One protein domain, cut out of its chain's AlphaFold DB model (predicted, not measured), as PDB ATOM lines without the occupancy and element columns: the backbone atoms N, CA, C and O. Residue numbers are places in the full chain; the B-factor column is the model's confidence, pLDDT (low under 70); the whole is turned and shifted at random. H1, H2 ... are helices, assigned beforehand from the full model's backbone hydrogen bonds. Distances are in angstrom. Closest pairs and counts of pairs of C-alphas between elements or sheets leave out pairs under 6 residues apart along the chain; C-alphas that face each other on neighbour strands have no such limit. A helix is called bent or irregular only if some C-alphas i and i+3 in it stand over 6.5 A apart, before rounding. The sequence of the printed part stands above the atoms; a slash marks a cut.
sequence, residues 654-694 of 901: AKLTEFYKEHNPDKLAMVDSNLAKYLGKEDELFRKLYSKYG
ATOM      1  N   ALA A 654     257.648 248.438 187.121       86.31
ATOM      2  CA  ALA A 654     256.771 247.390 187.645       86.31
ATOM      3  C   ALA A 654     256.792 246.153 186.732       86.31
ATOM      4  O   ALA A 654     257.150 245.065 187.191       86.31
ATOM      5  N   LYS A 655     256.554 246.341 185.424       86.81
ATOM      6  CA  LYS A 655     256.529 245.259 184.423       86.81
ATOM      7  C   LYS A 655     257.856 244.487 184.342       86.81
ATOM      8  O   LYS A 655     257.850 243.267 184.195       86.81
ATOM      9  N   LEU A 656     259.006 245.160 184.476       86.12
ATOM     10  CA  LEU A 656     260.321 244.500 184.465       86.12
ATOM     11  C   LEU A 656     260.625 243.780 185.788       86.12
ATOM     12  O   LEU A 656     261.260 242.725 185.795       86.12
ATOM     13  N   THR A 657     260.161 244.338 186.908       87.12
ATOM     14  CA  THR A 657     260.292 243.727 188.239       87.12
ATOM     15  C   THR A 657     259.465 242.446 188.336       87.12
ATOM     16  O   THR A 657     259.943 241.447 188.866       87.12
ATOM     17  N   GLU A 658     258.242 242.458 187.811       85.25
ATOM     18  CA  GLU A 658     257.363 241.289 187.724       85.25
ATOM     19  C   GLU A 658     257.967 240.199 186.828       85.25
ATOM     20  O   GLU A 658     258.194 239.082 187.292       85.25
ATOM     21  N   PHE A 659     258.392 240.564 185.613       85.38
ATOM     22  CA  PHE A 659     259.066 239.655 184.682       85.38
ATOM     23  C   PHE A 659     260.293 238.946 185.293       85.38
ATOM     24  O   PHE A 659     260.505 237.750 185.079       85.38
ATOM     25  N   TYR A 660     261.124 239.658 186.066       85.88
ATOM     26  CA  TYR A 660     262.257 239.023 186.747       85.88
ATOM     27  C   TYR A 660     261.853 238.229 187.995       85.88
ATOM     28  O   TYR A 660     262.475 237.197 188.239       85.88
ATOM     29  N   LYS A 661     260.818 238.622 188.753       87.00
ATOM     30  CA  LYS A 661     260.286 237.790 189.854       87.00
ATOM     31  C   LYS A 661     259.852 236.413 189.346       87.00
ATOM     32  O   LYS A 661     260.131 235.423 190.014       87.00
ATOM     33  N   GLU A 662     259.213 236.365 188.179       83.69
ATOM     34  CA  GLU A 662     258.736 235.124 187.567       83.69
ATOM     35  C   GLU A 662     259.873 234.295 186.942       83.69
ATOM     36  O   GLU A 662     260.029 233.117 187.263       83.69
ATOM     37  N   HIS A 663     260.700 234.893 186.074       77.94
ATOM     38  CA  HIS A 663     261.630 234.109 185.246       77.94
ATOM     39  C   HIS A 663     263.081 234.046 185.745       77.94
ATOM     40  O   HIS A 663     263.806 233.133 185.344       77.94
ATOM     41  N   ASN A 664     263.548 234.995 186.571       85.88
ATOM     42  CA  ASN A 664     264.865 234.917 187.220       85.88
ATOM     43  C   ASN A 664     265.045 235.977 188.339       85.88
ATOM     44  O   ASN A 664     265.464 237.104 188.037       85.88
ATOM     45  N   PRO A 665     264.810 235.633 189.621       85.56
ATOM     46  CA  PRO A 665     264.816 236.609 190.715       85.56
ATOM     47  C   PRO A 665     266.197 237.229 190.986       85.56
ATOM     48  O   PRO A 665     266.275 238.366 191.450       85.56
ATOM     49  N   ASP A 666     267.293 236.555 190.619       86.38
ATOM     50  CA  ASP A 666     268.671 237.047 190.806       86.38
ATOM     51  C   ASP A 666     268.932 238.404 190.120       86.38
ATOM     52  O   ASP A 666     269.843 239.142 190.498       86.38
ATOM     53  N   LYS A 667     268.144 238.745 189.090       84.81
ATOM     54  CA  LYS A 667     268.283 239.987 188.310       84.81
ATOM     55  C   LYS A 667     267.464 241.161 188.839       84.81
ATOM     56  O   LYS A 667     267.567 242.247 188.271       84.81
ATOM     57  N   LEU A 668     266.714 241.000 189.931       84.44
ATOM     58  CA  LEU A 668     265.908 242.086 190.507       84.44
ATOM     59  C   LEU A 668     266.762 243.301 190.909       84.44
ATOM     60  O   LEU A 668     266.386 244.434 190.626       84.44
ATOM     61  N   ALA A 669     267.971 243.075 191.432       86.69
ATOM     62  CA  ALA A 669     268.938 244.138 191.731       86.69
ATOM     63  C   ALA A 669     269.474 244.882 190.484       86.69
ATOM     64  O   ALA A 669     270.101 245.929 190.616       86.69
ATOM     65  N   MET A 670     269.240 244.362 189.274       86.12
ATOM     66  CA  MET A 670     269.645 244.978 188.004       86.12
ATOM     67  C   MET A 670     268.478 245.637 187.251       86.12
ATOM     68  O   MET A 670     268.697 246.126 186.142       86.12
ATOM     69  N   VAL A 671     267.254 245.657 187.796       86.56
ATOM     70  CA  VAL A 671     266.073 246.278 187.157       86.56
ATOM     71  C   VAL A 671     266.363 247.732 186.779       86.56
ATOM     72  O   VAL A 671     266.321 248.080 185.599       86.56
ATOM     73  N   ASP A 672     266.759 248.552 187.753       87.62
ATOM     74  CA  ASP A 672     267.000 249.985 187.547       87.62
ATOM     75  C   ASP A 672     268.179 250.258 186.606       87.62
ATOM     76  O   ASP A 672     268.096 251.123 185.735       87.62
ATOM     77  N   SER A 673     269.254 249.468 186.691       89.44
ATOM     78  CA  SER A 673     270.400 249.583 185.778       89.44
ATOM     79  C   SER A 673     270.069 249.180 184.337       89.44
ATOM     80  O   SER A 673     270.675 249.705 183.403       89.44
ATOM     81  N   ASN A 674     269.125 248.252 184.128       85.94
ATOM     82  CA  ASN A 674     268.653 247.904 182.787       85.94
ATOM     83  C   ASN A 674     267.699 248.968 182.234       85.94
ATOM     84  O   ASN A 674     267.848 249.335 181.072       85.94
ATOM     85  N   LEU A 675     266.789 249.509 183.049       88.19
ATOM     86  CA  LEU A 675     265.894 250.597 182.634       88.19
ATOM     87  C   LEU A 675     266.691 251.847 182.259       88.19
ATOM     88  O   LEU A 675     266.568 252.316 181.134       88.19
ATOM     89  N   ALA A 676     267.611 252.299 183.119       86.88
ATOM     90  CA  ALA A 676     268.494 253.437 182.837       86.88
ATOM     91  C   ALA A 676     269.315 253.269 181.540       86.88
ATOM     92  O   ALA A 676     269.624 254.246 180.862       86.88
ATOM     93  N   LYS A 677     269.650 252.026 181.167       89.31
ATOM     94  CA  LYS A 677     270.374 251.689 179.930       89.31
ATOM     95  C   LYS A 677     269.484 251.625 178.678       89.31
ATOM     96  O   LYS A 677     270.007 251.668 177.565       89.31
ATOM     97  N   TYR A 678     268.172 251.498 178.851       88.19
ATOM     98  CA  TYR A 678     267.183 251.337 177.783       88.19
ATOM     99  C   TYR A 678     266.075 252.406 177.836       88.19
ATOM    100  O   TYR A 678     264.994 252.173 177.307       88.19
ATOM    101  N   LEU A 679     266.352 253.582 178.416       86.44
ATOM    102  CA  LEU A 679     265.446 254.735 178.384       86.44
ATOM    103  C   LEU A 679     265.109 255.121 176.932       86.44
ATOM    104  O   LEU A 679     266.013 255.326 176.115       86.44
ATOM    105  N   GLY A 680     263.817 255.188 176.606       83.75
ATOM    106  CA  GLY A 680     263.311 255.390 175.241       83.75
ATOM    107  C   GLY A 680     263.513 254.189 174.300       83.75
ATOM    108  O   GLY A 680     263.428 254.340 173.079       83.75
ATOM    109  N   LYS A 681     263.847 253.014 174.846       87.38
ATOM    110  CA  LYS A 681     264.045 251.721 174.156       87.38
ATOM    111  C   LYS A 681     263.541 250.542 174.998       87.38
ATOM    112  O   LYS A 681     264.021 249.413 174.854       87.38
ATOM    113  N   GLU A 682     262.573 250.793 175.868       86.31
ATOM    114  CA  GLU A 682     262.006 249.839 176.816       86.31
ATOM    115  C   GLU A 682     261.409 248.639 176.070       86.31
ATOM    116  O   GLU A 682     261.709 247.493 176.401       86.31
ATOM    117  N   ASP A 683     260.689 248.874 174.972       83.19
ATOM    118  CA  ASP A 683     260.156 247.806 174.116       83.19
ATOM    119  C   ASP A 683     261.260 246.965 173.451       83.19
ATOM    120  O   ASP A 683     261.066 245.779 173.179       83.19
ATOM    121  N   GLU A 684     262.455 247.525 173.225       84.00
ATOM    122  CA  GLU A 684     263.605 246.765 172.726       84.00
ATOM    123  C   GLU A 684     264.210 245.873 173.823       84.00
ATOM    124  O   GLU A 684     264.600 244.736 173.537       84.00
ATOM    125  N   LEU A 685     264.250 246.358 175.073       86.94
ATOM    126  CA  LEU A 685     264.621 245.576 176.257       86.94
ATOM    127  C   LEU A 685     263.629 244.429 176.481       86.94
ATOM    128  O   LEU A 685     264.050 243.274 176.565       86.94
ATOM    129  N   PHE A 686     262.327 244.719 176.495       84.44
ATOM    130  CA  PHE A 686     261.286 243.702 176.635       84.44
ATOM    131  C   PHE A 686     261.313 242.704 175.477       84.44
ATOM    132  O   PHE A 686     261.383 241.506 175.732       84.44
ATOM    133  N   ARG A 687     261.418 243.141 174.212       82.88
ATOM    134  CA  ARG A 687     261.581 242.224 173.066       82.88
ATOM    135  C   ARG A 687     262.811 241.322 173.210       82.88
ATOM    136  O   ARG A 687     262.728 240.136 172.891       82.88
ATOM    137  N   LYS A 688     263.944 241.838 173.707       84.50
ATOM    138  CA  LYS A 688     265.155 241.040 173.991       84.50
ATOM    139  C   LYS A 688     264.959 240.047 175.141       84.50
ATOM    140  O   LYS A 688     265.543 238.966 175.099       84.50
ATOM    141  N   LEU A 689     264.157 240.389 176.147       83.62
ATOM    142  CA  LEU A 689     263.816 239.502 177.261       83.62
ATOM    143  C   LEU A 689     262.827 238.417 176.828       83.62
ATOM    144  O   LEU A 689     263.117 237.238 176.998       83.62
ATOM    145  N   TYR A 690     261.740 238.781 176.156       81.62
ATOM    146  CA  TYR A 690     260.783 237.845 175.567       81.62
ATOM    147  C   TYR A 690     261.456 236.883 174.574       81.62
ATOM    148  O   TYR A 690     261.266 235.673 174.675       81.62
ATOM    149  N   SER A 691     262.380 237.369 173.732       77.62
ATOM    150  CA  SER A 691     263.209 236.514 172.853       77.62
ATOM    151  C   SER A 691     264.175 235.588 173.611       77.62
ATOM    152  O   SER A 691     264.611 234.576 173.070       77.62
ATOM    153  N   LYS A 692     264.554 235.938 174.847       81.44
ATOM    154  CA  LYS A 692     265.474 235.162 175.694       81.44
ATOM    155  C   LYS A 692     264.761 234.099 176.539       81.44
ATOM    156  O   LYS A 692     265.400 233.114 176.898       81.44
ATOM    157  N   TYR A 693     263.484 234.308 176.854       74.81
ATOM    158  CA  TYR A 693     262.684 233.422 177.708       74.81
ATOM    159  C   TYR A 693     261.525 232.712 176.971       74.81
ATOM    160  O   TYR A 693     260.951 231.788 177.532       74.81
ATOM    161  N   GLY A 694     261.234 233.056 175.708       66.12
ATOM    162  CA  GLY A 694     260.283 232.331 174.848       66.12
ATOM    163  C   GLY A 694     258.824 232.793 174.943       66.12
ATOM    164  O   GLY A 694     257.921 231.958 174.914       66.12
TER     165      GLY A 694
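AT A GLANCE: This is residues 654 to 694 of the 901 residues of the protein "PPIase cyclophilin-type domain-containing protein" of Thalassiosira oceanica (UniProt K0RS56). The longest helix, H2, makes a helical hairpin with H1 before it, and H3 folds back over a tight turn to run beside the two, so that the three helix centres make a triangle. H3 is set loosely in this group: it is near both H1 and H2 but clearly touches neither, while H2 touches H1 with its residues 666 to 671 alone. The printed part has 41 residues with three named helices, H1, H2 and H3 in chain order, and no named strand; the class is all helix. The whole is compact, with a radius of gyration of the C-alphas of 9.5 A, and its C-alphas span 24 by 22 by 14 A.

IN THESE COORDINATES: Begin with H2, residues 665 to 677. Find C-alpha 665 at (264.816, 236.609, 190.715); from there H2 runs 19.4 A to C-alpha 677 at (270.374, 251.689, 179.930). Look within it at C-alphas 669 and 672: they are 7.4 A apart, against about 5 A in a regular helix, and H2 is irregular there. Go back to C-alpha 654 at (256.771, 247.390, 187.645), where H1 begins; it holds residues 654 to 663 and measures 14.3 A. H3 takes residues 682 to 693, is 16.5 A long and ends at C-alpha 693 at (262.684, 233.422, 177.708).

HOW THE PARTS SIT: Start at H2 and look to H1, which it touches with residues 666 to 671 alone. Their closest C-alphas are those of Tyr 660 and Leu 668, 6.1 A apart. This hairpin runs opposite ways at a tilt of 36 degrees, only just steep. H3 and H2 are close but not clearly touching; their closest C-alphas, of Leu 675 and Glu 682, are 7.0 A apart. These two run opposite ways at a shallow tilt of 31 degrees. H3 and H1 are also close but not clearly touching, with the C-alphas of His 663 and Tyr 693 the closest at 7.6 A. They run the same way at a shallow tilt of 10 degrees. In H1 and H3 every backbone O i to N i+4 pair is within hydrogen-bond range; in H2 it is 5 of 9, beside 7 of 10 O i to N i+3 pairs.

THE WHOLE: Look to Asp 666 and Gly 680 for the two C-alphas farthest apart, 24.6 A. From C-alpha 654 to C-alpha 694 it is 20.1 A. The printed part has no cut. The links H1 to H2, with one residue, and H2 to H3, with 4 residues, are tight. The mean pLDDT of the printed part is 84.6, and one residue, Gly 694, is under 70.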